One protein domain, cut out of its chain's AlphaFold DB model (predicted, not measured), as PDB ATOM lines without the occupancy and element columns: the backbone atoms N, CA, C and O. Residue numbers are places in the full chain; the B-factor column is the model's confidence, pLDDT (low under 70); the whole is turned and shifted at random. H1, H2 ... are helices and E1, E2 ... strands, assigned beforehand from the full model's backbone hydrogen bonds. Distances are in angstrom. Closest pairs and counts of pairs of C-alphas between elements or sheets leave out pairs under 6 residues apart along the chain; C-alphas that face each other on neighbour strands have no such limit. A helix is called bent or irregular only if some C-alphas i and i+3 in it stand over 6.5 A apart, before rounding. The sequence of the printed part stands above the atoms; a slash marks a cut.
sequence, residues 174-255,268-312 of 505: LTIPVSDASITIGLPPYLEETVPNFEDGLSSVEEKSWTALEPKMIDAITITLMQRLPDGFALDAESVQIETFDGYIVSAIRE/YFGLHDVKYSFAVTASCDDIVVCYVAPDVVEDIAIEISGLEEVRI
ATOM      1  N   LEU A 174     157.689 159.767 120.616       85.81
ATOM      2  CA  LEU A 174     156.745 160.868 120.779       85.81
ATOM      3  C   LEU A 174     157.006 161.553 122.122       85.81
ATOM      4  O   LEU A 174     156.861 160.921 123.166       85.81
ATOM      5  N   THR A 175     157.387 162.831 122.102       86.62
ATOM      6  CA  THR A 175     157.535 163.649 123.315       86.62
ATOM      7  C   THR A 175     156.228 164.377 123.608       86.62
ATOM      8  O   THR A 175     155.735 165.123 122.764       86.62
ATOM      9  N   ILE A 176     155.692 164.191 124.811       89.00
ATOM     10  CA  ILE A 176     154.432 164.775 125.278       89.00
ATOM     11  C   ILE A 176     154.751 165.750 126.416       89.00
ATOM     12  O   ILE A 176     155.136 165.301 127.500       89.00
ATOM     13  N   PRO A 177     154.650 167.071 126.187       87.06
ATOM     14  CA  PRO A 177     154.796 168.069 127.235       87.06
ATOM     15  C   PRO A 177     153.478 168.256 127.994       87.06
ATOM     16  O   PRO A 177     152.427 168.447 127.387       87.06
ATOM     17  N   VAL A 178     153.551 168.289 129.322       85.75
ATOM     18  CA  VAL A 178     152.455 168.689 130.212       85.75
ATOM     19  C   VAL A 178     152.852 169.976 130.927       85.75
ATOM     20  O   VAL A 178     153.974 170.105 131.422       85.75
ATOM     21  N   SER A 179     151.933 170.936 130.992       85.50
ATOM     22  CA  SER A 179     152.094 172.216 131.693       85.50
ATOM     23  C   SER A 179     150.946 172.473 132.659       85.50
ATOM     24  O   SER A 179     149.893 171.854 132.528       85.50
ATOM     25  N   ASP A 180     151.132 173.400 133.606       79.75
ATOM     26  CA  ASP A 180     150.127 173.759 134.617       79.75
ATOM     27  C   ASP A 180     149.678 172.606 135.548       79.75
ATOM     28  O   ASP A 180     148.722 172.778 136.313       79.75
ATOM     29  N   ALA A 181     150.386 171.468 135.564       86.94
ATOM     30  CA  ALA A 181     150.114 170.372 136.491       86.94
ATOM     31  C   ALA A 181     150.342 170.836 137.937       86.94
ATOM     32  O   ALA A 181     151.324 171.517 138.234       86.94
ATOM     33  N   SER A 182     149.438 170.474 138.846       87.06
ATOM     34  CA  SER A 182     149.500 170.852 140.263       87.06
ATOM     35  C   SER A 182     149.679 169.637 141.162       87.06
ATOM     36  O   SER A 182     149.165 168.567 140.855       87.06
ATOM     37  N   ILE A 183     150.370 169.804 142.286       88.69
ATOM     38  CA  ILE A 183     150.536 168.781 143.322       88.69
ATOM     39  C   ILE A 183     150.759 169.447 144.683       88.69
ATOM     40  O   ILE A 183     151.449 170.464 144.767       88.69
ATOM     41  N   THR A 184     150.208 168.874 145.752       84.25
ATOM     42  CA  THR A 184     150.479 169.336 147.118       84.25
ATOM     43  C   THR A 184     151.639 168.530 147.713       84.25
ATOM     44  O   THR A 184     151.562 167.305 147.835       84.25
ATOM     45  N   ILE A 185     152.737 169.202 148.073       84.12
ATOM     46  CA  ILE A 185     153.941 168.578 148.642       84.12
ATOM     47  C   ILE A 185     153.966 168.746 150.161       84.12
ATOM     48  O   ILE A 185     153.856 169.858 150.673       84.12
ATOM     49  N   GLY A 186     154.169 167.633 150.868       81.12
ATOM     50  CA  GLY A 186     154.454 167.577 152.297       81.12
ATOM     51  C   GLY A 186     155.952 167.720 152.581       81.12
ATOM     52  O   GLY A 186     156.723 166.787 152.323       81.12
ATOM     53  N   LEU A 187     156.369 168.860 153.134       79.44
ATOM     54  CA  LEU A 187     157.731 169.090 153.609       79.44
ATOM     55  C   LEU A 187     157.914 168.590 155.054       79.44
ATOM     56  O   LEU A 187     157.110 168.899 155.937       79.44
ATOM     57  N   PRO A 188     158.990 167.836 155.349       78.50
ATOM     58  CA  PRO A 188     159.341 167.490 156.719       78.50
ATOM     59  C   PRO A 188     159.840 168.732 157.488       78.50
ATOM     60  O   PRO A 188     160.403 169.644 156.878       78.50
ATOM     61  N   PRO A 189     159.735 168.770 158.834       75.50
ATOM     62  CA  PRO A 189     159.996 169.983 159.623       75.50
ATOM     63  C   PRO A 189     161.378 170.627 159.431       75.50
ATOM     64  O   PRO A 189     161.518 171.835 159.581       75.50
ATOM     65  N   TYR A 190     162.405 169.846 159.086       75.06
ATOM     66  CA  TYR A 190     163.751 170.372 158.835       75.06
ATOM     67  C   TYR A 190     163.901 171.032 157.453       75.06
ATOM     68  O   TYR A 190     164.811 171.838 157.277       75.06
ATOM     69  N   LEU A 191     163.039 170.702 156.481       79.69
ATOM     70  CA  LEU A 191     162.937 171.427 155.210       79.69
ATOM     71  C   LEU A 191     161.985 172.617 155.332       79.69
ATOM     72  O   LEU A 191     162.272 173.653 154.740       79.69
ATOM     73  N   GLU A 192     160.942 172.514 156.161       80.69
ATOM     74  CA  GLU A 192     160.047 173.630 156.507       80.69
ATOM     75  C   GLU A 192     160.830 174.845 157.032       80.69
ATOM     76  O   GLU A 192     160.658 175.965 156.558       80.69
ATOM     77  N   GLU A 193     161.787 174.622 157.941       76.81
ATOM     78  CA  GLU A 193     162.700 175.664 158.446       76.81
ATOM     79  C   GLU A 193     163.620 176.271 157.364       76.81
ATOM     80  O   GLU A 193     164.241 177.312 157.592       76.81
ATOM     81  N   THR A 194     163.720 175.636 156.190       79.94
ATOM     82  CA  THR A 194     164.486 176.126 155.033       79.94
ATOM     83  C   THR A 194     163.618 176.720 153.925       79.94
ATOM     84  O   THR A 194     164.181 177.281 152.984       79.94
ATOM     85  N   VAL A 195     162.283 176.656 154.025       81.00
ATOM     86  CA  VAL A 195     161.384 177.303 153.060       81.00
ATOM     87  C   VAL A 195     161.687 178.805 153.044       81.00
ATOM     88  O   VAL A 195     161.614 179.460 154.088       81.00
ATOM     89  N   PRO A 196     162.071 179.378 151.890       76.06
ATOM     90  CA  PRO A 196     162.347 180.802 151.795       76.06
ATOM     91  C   PRO A 196     161.150 181.676 152.160       76.06
ATOM     92  O   PRO A 196     160.015 181.343 151.824       76.06
ATOM     93  N   ASN A 197     161.389 182.863 152.726       69.44
ATOM     94  CA  ASN A 197     160.318 183.840 152.821       69.44
ATOM     95  C   ASN A 197     160.114 184.542 151.470       69.44
ATOM     96  O   ASN A 197     160.739 185.556 151.146       69.44
ATOM     97  N   PHE A 198     159.173 184.039 150.676       67.50
ATOM     98  CA  PHE A 198     158.821 184.662 149.402       67.50
ATOM     99  C   PHE A 198     158.153 186.053 149.564       67.50
ATOM    100  O   PHE A 198     158.006 186.771 148.573       67.50
ATOM    101  N   GLU A 199     157.794 186.498 150.787       59.53
ATOM    102  CA  GLU A 199     157.192 187.825 151.024       59.53
ATOM    103  C   GLU A 199     158.148 189.021 150.798       59.53
ATOM    104  O   GLU A 199     157.687 190.077 150.347       59.53
ATOM    105  N   ASP A 200     159.450 188.914 151.107       60.62
ATOM    106  CA  ASP A 200     160.438 189.996 150.893       60.62
ATOM    107  C   ASP A 200     161.470 189.736 149.775       60.62
ATOM    108  O   ASP A 200     162.239 190.645 149.399       60.62
ATOM    109  N   GLY A 201     161.354 188.559 149.151       58.94
ATOM    110  CA  GLY A 201     162.191 188.052 148.063       58.94
ATOM    111  C   GLY A 201     163.500 187.459 148.581       58.94
ATOM    112  O   GLY A 201     164.024 187.918 149.591       58.94
ATOM    113  N   LEU A 202     164.052 186.477 147.861       66.00
ATOM    114  CA  LEU A 202     165.205 185.702 148.331       66.00
ATOM    115  C   LEU A 202     166.398 186.593 148.716       66.00
ATOM    116  O   LEU A 202     167.006 187.265 147.876       66.00
ATOM    117  N   SER A 203     166.782 186.558 149.992       74.19
ATOM    118  CA  SER A 203     168.131 186.941 150.407       74.19
ATOM    119  C   SER A 203     169.163 185.928 149.896       74.19
ATOM    120  O   SER A 203     168.838 184.797 149.551       74.19
ATOM    121  N   SER A 204     170.453 186.274 149.936       73.75
ATOM    122  CA  SER A 204     171.545 185.351 149.566       73.75
ATOM    123  C   SER A 204     171.741 184.161 150.525       73.75
ATOM    124  O   SER A 204     172.648 183.343 150.330       73.75
ATOM    125  N   VAL A 205     170.936 184.082 151.590       78.25
ATOM    126  CA  VAL A 205     170.812 182.910 152.465       78.25
ATOM    127  C   VAL A 205     169.660 182.044 151.966       78.25
ATOM    128  O   VAL A 205     169.863 180.868 151.691       78.25
ATOM    129  N   GLU A 206     168.494 182.644 151.752       77.06
ATOM    130  CA  GLU A 206     167.291 181.973 151.250       77.06
ATOM    131  C   GLU A 206     167.431 181.458 149.817       77.06
ATOM    132  O   GLU A 206     166.886 180.415 149.495       77.06
ATOM    133  N   GLU A 207     168.222 182.117 148.970       77.19
ATOM    134  CA  GLU A 207     168.599 181.620 147.641       77.19
ATOM    135  C   GLU A 207     169.349 180.287 147.730       77.19
ATOM    136  O   GLU A 207     169.131 179.392 146.915       77.19
ATOM    137  N   LYS A 208     170.179 180.104 148.764       80.38
ATOM    138  CA  LYS A 208     170.863 178.827 149.014       80.38
ATOM    139  C   LYS A 208     169.910 177.786 149.582       80.38
ATOM    140  O   LYS A 208     170.042 176.622 149.223       80.38
ATOM    141  N   SER A 209     168.965 178.199 150.427       82.94
ATOM    142  CA  SER A 209     167.908 177.314 150.916       82.94
ATOM    143  C   SER A 209     167.025 176.825 149.765       82.94
ATOM    144  O   SER A 209     166.838 175.624 149.620       82.94
ATOM    145  N   TRP A 210     166.594 177.724 148.872       83.94
ATOM    146  CA  TRP A 210     165.861 177.380 147.653       83.94
ATOM    147  C   TRP A 210     166.660 176.431 146.757       83.94
ATOM    148  O   TRP A 210     166.156 175.376 146.393       83.94
ATOM    149  N   THR A 211     167.938 176.732 146.497       80.31
ATOM    150  CA  THR A 211     168.828 175.869 145.691       80.31
ATOM    151  C   THR A 211     169.009 174.463 146.298       80.31
ATOM    152  O   THR A 211     169.365 173.528 145.587       80.31
ATOM    153  N   ALA A 212     168.770 174.287 147.604       83.25
ATOM    154  CA  ALA A 212     168.786 172.986 148.277       83.25
ATOM    155  C   ALA A 212     167.400 172.307 148.352       83.25
ATOM    156  O   ALA A 212     167.333 171.083 148.471       83.25
ATOM    157  N   LEU A 213     166.312 173.083 148.292       86.38
ATOM    158  CA  LEU A 213     164.924 172.623 148.403       86.38
ATOM    159  C   LEU A 213     164.317 172.255 147.038       86.38
ATOM    160  O   LEU A 213     163.706 171.199 146.906       86.38
ATOM    161  N   GLU A 214     164.530 173.094 146.020       86.62
ATOM    162  CA  GLU A 214     164.088 172.906 144.631       86.62
ATOM    163  C   GLU A 214     164.408 171.508 144.068       86.62
ATOM    164  O   GLU A 214     163.461 170.820 143.677       86.62
ATOM    165  N   PRO A 215     165.665 171.008 144.092       86.94
ATOM    166  CA  PRO A 215     165.964 169.669 143.585       86.94
ATOM    167  C   PRO A 215     165.232 168.567 144.361       86.94
ATOM    168  O   PRO A 215     164.781 167.606 143.753       86.94
ATOM    169  N   LYS A 216     165.024 168.717 145.676       89.06
ATOM    170  CA  LYS A 216     164.310 167.713 146.484       89.06
ATOM    171  C   LYS A 216     162.818 167.632 146.151       89.06
ATOM    172  O   LYS A 216     162.228 166.557 146.247       89.06
ATOM    173  N   MET A 217     162.209 168.750 145.755       88.06
ATOM    174  CA  MET A 217     160.833 168.778 145.251       88.06
ATOM    175  C   MET A 217     160.745 168.192 143.840       88.06
ATOM    176  O   MET A 217     159.861 167.379 143.580       88.06
ATOM    177  N   ILE A 218     161.691 168.540 142.959       89.56
ATOM    178  CA  ILE A 218     161.807 167.954 141.616       89.56
ATOM    179  C   ILE A 218     161.976 166.432 141.710       89.56
ATOM    180  O   ILE A 218     161.243 165.710 141.040       89.56
ATOM    181  N   ASP A 219     162.853 165.929 142.585       89.50
ATOM    182  CA  ASP A 219     163.050 164.494 142.825       89.50
ATOM    183  C   ASP A 219     161.751 163.814 143.288       89.50
ATOM    184  O   ASP A 219     161.373 162.772 142.754       89.50
ATOM    185  N   ALA A 220     161.023 164.409 144.242       88.94
ATOM    186  CA  ALA A 220     159.766 163.852 144.746       88.94
ATOM    187  C   ALA A 220     158.676 163.769 143.657       88.94
ATOM    188  O   ALA A 220     157.993 162.746 143.543       88.94
ATOM    189  N   ILE A 221     158.547 164.805 142.820       90.31
ATOM    190  CA  ILE A 221     157.632 164.822 141.666       90.31
ATOM    191  C   ILE A 221     158.068 163.775 140.628       90.31
ATOM    192  O   ILE A 221     157.257 162.957 140.194       90.31
ATOM    193  N   THR A 222     159.359 163.744 140.285       89.62
ATOM    194  CA  THR A 222     159.960 162.815 139.311       89.62
ATOM    195  C   THR A 222     159.732 161.360 139.718       89.62
ATOM    196  O   THR A 222     159.247 160.562 138.918       89.62
ATOM    197  N   ILE A 223     159.993 161.010 140.982       89.25
ATOM    198  CA  ILE A 223     159.746 159.665 141.524       89.25
ATOM    199  C   ILE A 223     158.249 159.320 141.473       89.25
ATOM    200  O   ILE A 223     157.893 158.203 141.100       89.25
ATOM    201  N   THR A 224     157.368 160.269 141.807       89.94
ATOM    202  CA  THR A 224     155.906 160.068 141.798       89.94
ATOM    203  C   THR A 224     155.366 159.799 140.391       89.94
ATOM    204  O   THR A 224     154.522 158.914 140.225       89.94
ATOM    205  N   LEU A 225     155.881 160.522 139.389       90.00
ATOM    206  CA  LEU A 225     155.602 160.314 137.966       90.00
ATOM    207  C   LEU A 225     156.127 158.951 137.493       90.00
ATOM    208  O   LEU A 225     155.367 158.148 136.957       90.00
ATOM    209  N   MET A 226     157.403 158.641 137.745       88.38
ATOM    210  CA  MET A 226     158.024 157.378 137.318       88.38
ATOM    211  C   MET A 226     157.362 156.130 137.923       88.38
ATOM    212  O   MET A 226     157.414 155.068 137.314       88.38
ATOM    213  N   GLN A 227     156.728 156.236 139.095       89.00
ATOM    214  CA  GLN A 227     155.959 155.138 139.697       89.00
ATOM    215  C   GLN A 227     154.595 154.883 139.031       89.00
ATOM    216  O   GLN A 227     154.001 153.834 139.278       89.00
ATOM    217  N   ARG A 228     154.087 155.829 138.229       90.12
ATOM    218  CA  ARG A 228     152.770 155.766 137.567       90.12
ATOM    219  C   ARG A 228     152.844 155.615 136.052       90.12
ATOM    220  O   ARG A 228     151.876 155.168 135.445       90.12
ATOM    221  N   LEU A 229     153.976 155.963 135.446       89.50
ATOM    222  CA  LEU A 229     154.195 155.791 134.013       89.50
ATOM    223  C   LEU A 229     154.201 154.299 133.616       89.50
ATOM    224  O   LEU A 229     154.894 153.506 134.257       89.50
ATOM    225  N   PRO A 230     153.463 153.899 132.561       86.56
ATOM    226  CA  PRO A 230     153.490 152.531 132.049       86.56
ATOM    227  C   PRO A 230     154.830 152.152 131.404       86.56
ATOM    228  O   PRO A 230     155.598 153.008 130.957       86.56
ATOM    229  N   ASP A 231     155.068 150.846 131.259       82.75
ATOM    230  CA  ASP A 231     156.184 150.324 130.465       82.75
ATOM    231  C   ASP A 231     156.163 150.903 129.033       82.75
ATOM    232  O   ASP A 231     155.131 150.900 128.361       82.75
ATOM    233  N   GLY A 232     157.317 151.378 128.553       78.06
ATOM    234  CA  GLY A 232     157.461 152.014 127.232       78.06
ATOM    235  C   GLY A 232     157.399 153.547 127.243       78.06
ATOM    236  O   GLY A 232     157.703 154.164 126.220       78.06
ATOM    237  N   PHE A 233     157.088 154.152 128.393       85.88
ATOM    238  CA  PHE A 233     157.213 155.586 128.643       85.88
ATOM    239  C   PHE A 233     158.481 155.867 129.460       85.88
ATOM    240  O   PHE A 233     158.801 155.145 130.406       85.88
ATOM    241  N   ALA A 234     159.202 156.929 129.114       85.62
ATOM    242  CA  ALA A 234     160.364 157.418 129.839       85.62
ATOM    243  C   ALA A 234     160.152 158.888 130.216       85.62
ATOM    244  O   ALA A 234     159.852 159.731 129.372       85.62
ATOM    245  N   LEU A 235     160.302 159.199 131.502       84.69
ATOM    246  CA  LEU A 235     160.356 160.578 131.968       84.69
ATOM    247  C   LEU A 235     161.781 161.096 131.781       84.69
ATOM    248  O   LEU A 235     162.719 160.543 132.362       84.69
ATOM    249  N   ASP A 236     161.942 162.174 131.019       74.56
ATOM    250  CA  ASP A 236     163.221 162.872 130.963       74.56
ATOM    251  C   ASP A 236     163.411 163.590 132.306       74.56
ATOM    252  O   ASP A 236     162.699 164.547 132.605       74.56
ATOM    253  N   ALA A 237     164.338 163.125 133.147       56.50
ATOM    254  CA  ALA A 237     164.486 163.622 134.524       56.50
ATOM    255  C   ALA A 237     164.853 165.122 134.615       56.50
ATOM    256  O   ALA A 237     164.621 165.753 135.640       56.50
ATOM    257  N   GLU A 238     165.382 165.710 133.536       67.44
ATOM    258  CA  GLU A 238     165.658 167.152 133.419       67.44
ATOM    259  C   GLU A 238     164.436 167.976 132.946       67.44
ATOM    260  O   GLU A 238     164.506 169.203 132.864       67.44
ATOM    261  N   SER A 239     163.309 167.326 132.621       77.50
ATOM    262  CA  SER A 239     162.098 167.990 132.111       77.50
ATOM    263  C   SER A 239     161.172 168.538 133.197       77.50
ATOM    264  O   SER A 239     160.382 169.434 132.906       77.50
ATOM    265  N   VAL A 240     161.252 168.016 134.427       86.56
ATOM    266  CA  VAL A 240     160.391 168.432 135.541       86.56
ATOM    267  C   VAL A 240     160.846 169.803 136.043       86.56
ATOM    268  O   VAL A 240     161.918 169.941 136.629       86.56
ATOM    269  N   GLN A 241     160.026 170.828 135.815       84.38
ATOM    270  CA  GLN A 241     160.325 172.221 136.157       84.38
ATOM    271  C   GLN A 241     159.223 172.800 137.038       84.38
ATOM    272  O   GLN A 241     158.050 172.759 136.674       84.38
ATOM    273  N   ILE A 242     159.595 173.374 138.184       85.25
ATOM    274  CA  ILE A 242     158.641 174.025 139.087       85.25
ATOM    275  C   ILE A 242     158.308 175.418 138.541       85.25
ATOM    276  O   ILE A 242     159.166 176.291 138.439       85.25
ATOM    277  N   GLU A 243     157.040 175.628 138.200       81.44
ATOM    278  CA  GLU A 243     156.522 176.876 137.638       81.44
ATOM    279  C   GLU A 243     156.077 177.836 138.752       81.44
ATOM    280  O   GLU A 243     156.403 179.030 138.721       81.44
ATOM    281  N   THR A 244     155.387 177.321 139.781       78.06
ATOM    282  CA  THR A 244     155.010 178.091 140.979       78.06
ATOM    283  C   THR A 244     155.115 177.261 142.255       78.06
ATOM    284  O   THR A 244     154.760 176.087 142.239       78.06
ATOM    285  N   PHE A 245     155.479 177.890 143.371       83.25
ATOM    286  CA  PHE A 245     155.456 177.301 144.714       83.25
ATOM    287  C   PHE A 245     154.642 178.212 145.647       83.25
ATOM    288  O   PHE A 245     154.900 179.414 145.695       83.25
ATOM    289  N   ASP A 246     153.609 177.691 146.313       74.06
ATOM    290  CA  ASP A 246     152.634 178.444 147.129       74.06
ATOM    291  C   ASP A 246     151.983 179.648 146.416       74.06
ATOM    292  O   ASP A 246     151.610 180.661 147.017       74.06
ATOM    293  N   GLY A 247     151.844 179.547 145.089       65.81
ATOM    294  CA  GLY A 247     151.351 180.623 144.225       65.81
ATOM    295  C   GLY A 247     152.383 181.710 143.887       65.81
ATOM    296  O   GLY A 247     152.043 182.668 143.190       65.81
ATOM    297  N   TYR A 248     153.637 181.575 144.325       68.44
ATOM    298  CA  TYR A 248     154.752 182.417 143.892       68.44
ATOM    299  C   TYR A 248     155.391 181.835 142.628       68.44
ATOM    300  O   TYR A 248     155.829 180.688 142.610       68.44
ATOM    301  N   ILE A 249     155.453 182.631 141.559       67.06
ATOM    302  CA  ILE A 249     156.034 182.225 140.272       67.06
ATOM    303  C   ILE A 249     157.555 182.102 140.412       67.06
ATOM    304  O   ILE A 249     158.234 183.109 140.628       67.06
ATOM    305  N   VAL A 250     158.102 180.897 140.230       70.44
ATOM    306  CA  VAL A 250     159.532 180.612 140.453       70.44
ATOM    307  C   VAL A 250     160.417 181.311 139.417       70.44
ATOM    308  O   VAL A 250     161.479 181.832 139.755       70.44
ATOM    309  N   SER A 251     159.953 181.465 138.173       60.06
ATOM    310  CA  SER A 251     160.674 182.248 137.157       60.06
ATOM    311  C   SER A 251     160.761 183.748 137.491       60.06
ATOM    312  O   SER A 251     161.750 184.398 137.151       60.06
ATOM    313  N   ALA A 252     159.784 184.297 138.224       47.28
ATOM    314  CA  ALA A 252     159.747 185.705 138.627       47.28
ATOM    315  C   ALA A 252     160.607 186.016 139.866       47.28
ATOM    316  O   ALA A 252     160.897 187.183 140.130       47.28
ATOM    317  N   ILE A 253     161.072 184.996 140.597       52.25
ATOM    318  CA  ILE A 253     161.964 185.145 141.761       52.25
ATOM    319  C   ILE A 253     163.289 185.848 141.392       52.25
ATOM    320  O   ILE A 253     163.923 186.474 142.245       52.25
ATOM    321  N   ARG A 254     163.688 185.820 140.112       51.41
ATOM    322  CA  ARG A 254     164.877 186.519 139.591       51.41
ATOM    323  C   ARG A 254     164.665 188.017 139.291       51.41
ATOM    324  O   ARG A 254     165.650 188.707 139.036       51.41
ATOM    325  N   GLU A 255     163.440 188.551 139.369       36.91
ATOM    326  CA  GLU A 255     163.109 189.932 138.970       36.91
ATOM    327  C   GLU A 255     162.532 190.775 140.142       36.91
ATOM    328  O   GLU A 255     161.862 190.291 141.052       36.91
ATOM    329  N   TYR A 268     148.075 174.394 159.022       44.34
ATOM    330  CA  TYR A 268     148.609 173.159 158.452       44.34
ATOM    331  C   TYR A 268     150.126 173.334 158.353       44.34
ATOM    332  O   TYR A 268     150.588 174.347 157.840       44.34
ATOM    333  N   PHE A 269     150.890 172.406 158.926       50.28
ATOM    334  CA  PHE A 269     152.353 172.448 158.885       50.28
ATOM    335  C   PHE A 269     152.841 171.763 157.604       50.28
ATOM    336  O   PHE A 269     152.506 170.597 157.400       50.28
ATOM    337  N   GLY A 270     153.633 172.468 156.792       60.94
ATOM    338  CA  GLY A 270     154.409 171.896 155.689       60.94
ATOM    339  C   GLY A 270     153.648 171.325 154.494       60.94
ATOM    340  O   GLY A 270     154.191 170.445 153.838       60.94
ATOM    341  N   LEU A 271     152.420 171.766 154.197       71.75
ATOM    342  CA  LEU A 271     151.749 171.435 152.928       71.75
ATOM    343  C   LEU A 271     151.838 172.626 151.972       71.75
ATOM    344  O   LEU A 271     151.357 173.709 152.310       71.75
ATOM    345  N   HIS A 272     152.418 172.399 150.793       79.25
ATOM    346  CA  HIS A 272     152.710 173.438 149.803       79.25
ATOM    347  C   HIS A 272     152.107 173.114 148.446       79.25
ATOM    348  O   HIS A 272     152.250 171.994 147.958       79.25
ATOM    349  N   ASP A 273     151.497 174.108 147.807       79.69
ATOM    350  CA  ASP A 273     150.901 173.943 146.481       79.69
ATOM    351  C   ASP A 273     151.943 174.233 145.399       79.69
ATOM    352  O   ASP A 273     152.395 175.370 145.221       79.69
ATOM    353  N   VAL A 274     152.321 173.197 144.654       85.81
ATOM    354  CA  VAL A 274     153.374 173.256 143.641       85.81
ATOM    355  C   VAL A 274     152.761 173.077 142.259       85.81
ATOM    356  O   VAL A 274     152.102 172.076 141.987       85.81
ATOM    357  N   LYS A 275     152.998 174.043 141.367       87.38
ATOM    358  CA  LYS A 275     152.756 173.883 139.930       87.38
ATOM    359  C   LYS A 275     154.045 173.520 139.226       87.38
ATOM    360  O   LYS A 275     155.078 174.133 139.501       87.38
ATOM    361  N   TYR A 276     153.972 172.589 138.291       89.56
ATOM    362  CA  TYR A 276     155.109 172.111 137.526       89.56
ATOM    363  C   TYR A 276     154.720 171.788 136.079       89.56
ATOM    364  O   TYR A 276     153.570 171.471 135.777       89.56
ATOM    365  N   SER A 277     155.702 171.856 135.183       88.94
ATOM    366  CA  SER A 277     155.646 171.209 133.872       88.94
ATOM    367  C   SER A 277     156.611 170.027 133.824       88.94
ATOM    368  O   SER A 277     157.560 169.958 134.605       88.94
ATOM    369  N   PHE A 278     156.344 169.072 132.935       91.25
ATOM    370  CA  PHE A 278     157.204 167.918 132.671       91.25
ATOM    371  C   PHE A 278     157.035 167.444 131.223       91.25
ATOM    372  O   PHE A 278     156.086 167.840 130.545       91.25
ATOM    373  N   ALA A 279     157.948 166.607 130.732       87.69
ATOM    374  CA  ALA A 279     157.835 165.989 129.414       87.69
ATOM    375  C   ALA A 279     158.135 164.488 129.482       87.69
ATOM    376  O   ALA A 279     159.123 164.059 130.078       87.69
ATOM    377  N   VAL A 280     157.276 163.690 128.851       88.94
ATOM    378  CA  VAL A 280     157.412 162.230 128.778       88.94
ATOM    379  C   VAL A 280     157.690 161.831 127.338       88.94
ATOM    380  O   VAL A 280     157.023 162.312 126.423       88.94
ATOM    381  N   THR A 281     158.645 160.933 127.123       87.69
ATOM    382  CA  THR A 281     158.886 160.298 125.828       87.69
ATOM    383  C   THR A 281     158.255 158.907 125.799       87.69
ATOM    384  O   THR A 281     158.525 158.068 126.653       87.69
ATOM    385  N   ALA A 282     157.398 158.643 124.815       87.88
ATOM    386  CA  ALA A 282     156.831 157.321 124.556       87.88
ATOM    387  C   ALA A 282     157.550 156.660 123.370       87.88
ATOM    388  O   ALA A 282     157.791 157.317 122.351       87.88
ATOM    389  N   SER A 283     157.880 155.366 123.475       85.06
ATOM    390  CA  SER A 283     158.387 154.601 122.325       85.06
ATOM    391  C   SER A 283     157.240 154.132 121.431       85.06
ATOM    392  O   SER A 283     156.393 153.347 121.857       85.06
ATOM    393  N   CYS A 284     157.249 154.538 120.161       80.94
ATOM    394  CA  CYS A 284     156.276 154.111 119.155       80.94
ATOM    395  C   CYS A 284     156.661 152.791 118.466       80.94
ATOM    396  O   CYS A 284     156.320 152.579 117.301       80.94
ATOM    397  N   ASP A 285     157.368 151.895 119.167       79.81
ATOM    398  CA  ASP A 285     157.568 150.509 118.717       79.81
ATOM    399  C   ASP A 285     156.221 149.774 118.535       79.81
ATOM    400  O   ASP A 285     156.111 148.867 117.707       79.81
ATOM    401  N   ASP A 286     155.182 150.210 119.260       71.75
ATOM    402  CA  ASP A 286     153.777 149.902 118.990       71.75
ATOM    403  C   ASP A 286     153.011 151.195 118.638       71.75
ATOM    404  O   ASP A 286     152.989 152.165 119.401       71.75
ATOM    405  N   ILE A 287     152.349 151.203 117.476       70.00
ATOM    406  CA  ILE A 287     151.510 152.319 117.004       70.00
ATOM    407  C   ILE A 287     150.353 152.610 117.969       70.00
ATOM    408  O   ILE A 287     149.957 153.766 118.106       70.00
ATOM    409  N   VAL A 288     149.814 151.589 118.647       72.69
ATOM    410  CA  VAL A 288     148.713 151.775 119.601       72.69
ATOM    411  C   VAL A 288     149.181 152.597 120.798       72.69
ATOM    412  O   VAL A 288     148.459 153.499 121.216       72.69
ATOM    413  N   VAL A 289     150.399 152.344 121.295       76.31
ATOM    414  CA  VAL A 289     150.980 153.076 122.430       76.31
ATOM    415  C   VAL A 289     151.096 154.560 122.101       76.31
ATOM    416  O   VAL A 289     150.586 155.372 122.859       76.31
ATOM    417  N   CYS A 290     151.666 154.933 120.953       80.38
ATOM    418  CA  CYS A 290     151.813 156.353 120.615       80.38
ATOM    419  C   CYS A 290     150.515 157.072 120.227       80.38
ATOM    420  O   CYS A 290     150.478 158.295 120.320       80.38
ATOM    421  N   TYR A 291     149.453 156.359 119.838       80.38
ATOM    422  CA  TYR A 291     148.142 156.988 119.650       80.38
ATOM    423  C   TYR A 291     147.491 157.371 120.988       80.38
ATOM    424  O   TYR A 291     146.948 158.462 121.099       80.38
ATOM    425  N   VAL A 292     147.574 156.501 122.005       84.38
ATOM    426  CA  VAL A 292     146.970 156.748 123.334       84.38
ATOM    427  C   VAL A 292     147.904 157.469 124.311       84.38
ATOM    428  O   VAL A 292     147.481 157.854 125.396       84.38
ATOM    429  N   ALA A 293     149.185 157.625 123.967       83.56
ATOM    430  CA  ALA A 293     150.191 158.192 124.857       83.56
ATOM    431  C   ALA A 293     149.853 159.603 125.386       83.56
ATOM    432  O   ALA A 293     150.090 159.813 126.575       83.56
ATOM    433  N   PRO A 294     149.296 160.547 124.592       85.62
ATOM    434  CA  PRO A 294     148.874 161.851 125.108       85.62
ATOM    435  C   PRO A 294     147.810 161.725 126.205       85.62
ATOM    436  O   PRO A 294     148.036 162.208 127.313       85.62
ATOM    437  N   ASP A 295     146.724 160.992 125.931       85.25
ATOM    438  CA  ASP A 295     145.614 160.767 126.866       85.25
ATOM    439  C   ASP A 295     146.109 160.127 128.177       85.25
ATOM    440  O   ASP A 295     145.783 160.582 129.268       85.25
ATOM    441  N   VAL A 296     146.970 159.106 128.075       86.50
ATOM    442  CA  VAL A 296     147.559 158.403 129.231       86.50
ATOM    443  C   VAL A 296     148.424 159.331 130.089       86.50
ATOM    444  O   VAL A 296     148.417 159.225 131.315       86.50
ATOM    445  N   VAL A 297     149.187 160.233 129.470       88.19
ATOM    446  CA  VAL A 297     150.056 161.175 130.189       88.19
ATOM    447  C   VAL A 297     149.239 162.297 130.849       88.19
ATOM    448  O   VAL A 297     149.581 162.709 131.961       88.19
ATOM    449  N   GLU A 298     148.141 162.740 130.230       85.56
ATOM    450  CA  GLU A 298     147.188 163.683 130.833       85.56
ATOM    451  C   GLU A 298     146.430 163.049 132.016       85.56
ATOM    452  O   GLU A 298     146.411 163.628 133.105       85.56
ATOM    453  N   ASP A 299     145.912 161.826 131.864       86.88
ATOM    454  CA  ASP A 299     145.251 161.069 132.939       86.88
ATOM    455  C   ASP A 299     146.169 160.886 134.164       86.88
ATOM    456  O   ASP A 299     145.731 161.052 135.305       86.88
ATOM    457  N   ILE A 300     147.461 160.601 133.954       87.69
ATOM    458  CA  ILE A 300     148.453 160.481 135.039       87.69
ATOM    459  C   ILE A 300     148.708 161.832 135.723       87.69
ATOM    460  O   ILE A 300     148.832 161.877 136.949       87.69
ATOM    461  N   ALA A 301     148.763 162.935 134.971       86.19
ATOM    462  CA  ALA A 301     148.892 164.271 135.554       86.19
ATOM    463  C   ALA A 301     147.672 164.620 136.426       86.19
ATOM    464  O   ALA A 301     147.832 165.137 137.536       86.19
ATOM    465  N   ILE A 302     146.466 164.269 135.965       82.56
ATOM    466  CA  ILE A 302     145.215 164.424 136.719       82.56
ATOM    467  C   ILE A 302     145.232 163.548 137.981       82.56
ATOM    468  O   ILE A 302     144.948 164.061 139.065       82.56
ATOM    469  N   GLU A 303     145.619 162.269 137.890       85.81
ATOM    470  CA  GLU A 303     145.713 161.367 139.051       85.81
ATOM    471  C   GLU A 303     146.672 161.917 140.116       85.81
ATOM    472  O   GLU A 303     146.322 161.980 141.297       85.81
ATOM    473  N   ILE A 304     147.859 162.369 139.702       86.62
ATOM    474  CA  ILE A 304     148.868 162.938 140.603       86.62
ATOM    475  C   ILE A 304     148.367 164.239 141.244       86.62
ATOM    476  O   ILE A 304     148.614 164.463 142.431       86.62
ATOM    477  N   SER A 305     147.611 165.059 140.510       82.25
ATOM    478  CA  SER A 305     146.985 166.272 141.056       82.25
ATOM    479  C   SER A 305     145.873 165.999 142.076       82.25
ATOM    480  O   SER A 305     145.554 166.871 142.882       82.25
ATOM    481  N   GLY A 306     145.309 164.786 142.073       76.06
ATOM    482  CA  GLY A 306     144.314 164.320 143.038       76.06
ATOM    483  C   GLY A 306     144.891 163.676 144.306       76.06
ATOM    484  O   GLY A 306     144.116 163.205 145.139       76.06
ATOM    485  N   LEU A 307     146.219 163.614 144.463       80.25
ATOM    486  CA  LEU A 307     146.859 163.060 145.660       80.25
ATOM    487  C   LEU A 307     146.741 164.018 146.855       80.25
ATOM    488  O   LEU A 307     146.973 165.215 146.727       80.25
ATOM    489  N   GLU A 308     146.432 163.470 148.034       70.81
ATOM    490  CA  GLU A 308     146.271 164.243 149.279       70.81
ATOM    491  C   GLU A 308     147.584 164.913 149.729       70.81
ATOM    492  O   GLU A 308     147.570 166.044 150.210       70.81
ATOM    493  N   GLU A 309     148.721 164.238 149.535       78.12
ATOM    494  CA  GLU A 309     150.068 164.800 149.673       78.12
ATOM    495  C   GLU A 309     151.101 163.925 148.936       78.12
ATOM    496  O   GLU A 309     150.962 162.699 148.866       78.12
ATOM    497  N   VAL A 310     152.196 164.529 148.470       83.50
ATOM    498  CA  VAL A 310     153.447 163.821 148.149       83.50
ATOM    499  C   VAL A 310     154.540 164.268 149.105       83.50
ATOM    500  O   VAL A 310     154.835 165.453 149.217       83.50
ATOM    501  N   ARG A 311     155.162 163.320 149.808       81.25
ATOM    502  CA  ARG A 311     156.213 163.610 150.791       81.25
ATOM    503  C   ARG A 311     157.596 163.515 150.168       81.25
ATOM    504  O   ARG A 311     157.893 162.548 149.468       81.25
ATOM    505  N   ILE A 312     158.461 164.472 150.494       83.19
ATOM    506  CA  ILE A 312     159.890 164.363 150.178       83.19
ATOM    507  C   ILE A 312     160.494 163.228 151.011       83.19
ATOM    508  O   ILE A 312     160.282 163.157 152.222       83.19
TER     509      ILE A 312
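AT A GLANCE: This is residues 174 to 255 and 268 to 312 of the 505 residues of an uncharacterized protein of Thalassiosira oceanica (UniProt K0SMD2). A long, twisted antiparallel ribbon of two strands, E1 and E4, runs through the middle, with the short strands E2 and E3 one after the other along the other side of E4. The long helices H2 and H4 cover opposite faces of this branched sheet, while little H3 only grazes it. The printed part has 127 residues with four named helices and four named strands, in the order E1, H1, H2, E2, E3, H3, E4, H4; the class is mixed, helices and strands. It is compact, with a radius of gyration of the C-alphas of 15.9 A, yet elongated, spanning 51 by 30 by 19 A.

IN THESE COORDINATES: Find C-alpha 174 at (156.745, 160.868, 120.779); from there E1 runs 32.3 A through residues 174 to 186 and bends by 67 degrees at residue 180. Next come H1, residues 189 to 192, and H2, residues 206 to 226, 29.7 A long from C-alpha 206 at (167.291, 181.973, 151.250). E2 is residues 233 to 235, E3 residues 241 to 245 and H3 residues 250 to 254. E4, residues 271 to 283, is 35.6 A long and bends by 57 degrees at residue 275. H4, residues 287 to 305, runs 28.2 A to C-alpha 305 at (146.985, 166.272, 141.056); it is irregular, with C-alphas 291 and 294 7.3 A apart, and has a kink of 45 degrees near residue 294.

HOW THE PARTS SIT: Begin at E4, antiparallel to its three neighbours. On one side lies E1, with N 176 and O 280 at 2.8 A; on the other side lie E2, with N 234 and O 281 at 2.8 A, and E3, with N 241 and O 277 at 2.9 A. H4 is on the sheet at a height of 8.1 A, along the strands, at 6 degrees to E4 on the local plane; its closest C-alpha pair with E1 is Ser 305 and Ile 183, 4.9 A. H2 is on the opposite face, and its residues 224 to 225 only just touch H4, with 3 pairs of C-alphas within 8 A, the closest Leu 225 and Ile 304 at 7.7 A. H1 is close to but not clearly touching H2, the C-alphas of Leu 191 and Leu 213 being 7.2 A apart. O i to N i+4 pairs are within hydrogen-bond range in 15 of 17 cases in H2, 13 of 15 in H4 and 0 of 1 in H3, which has 1 of 2 O i to N i+3 pairs; H1 is too short for an i+4 pair.

THE WHOLE: Look for the farthest C-alphas at Asp 200 and Asp 286, 51.7 A apart. Residues 256 to 267 are not printed, and C-alphas 255 and 268 stand 29.5 A apart across this cut. The link from H1 to H2 is long, 13 residues. Mean pLDDT of the printed part is 79.4; residues 197 to 202, 237 to 238, 247 to 249, 251 to 255 and 268 to 270 are under 70.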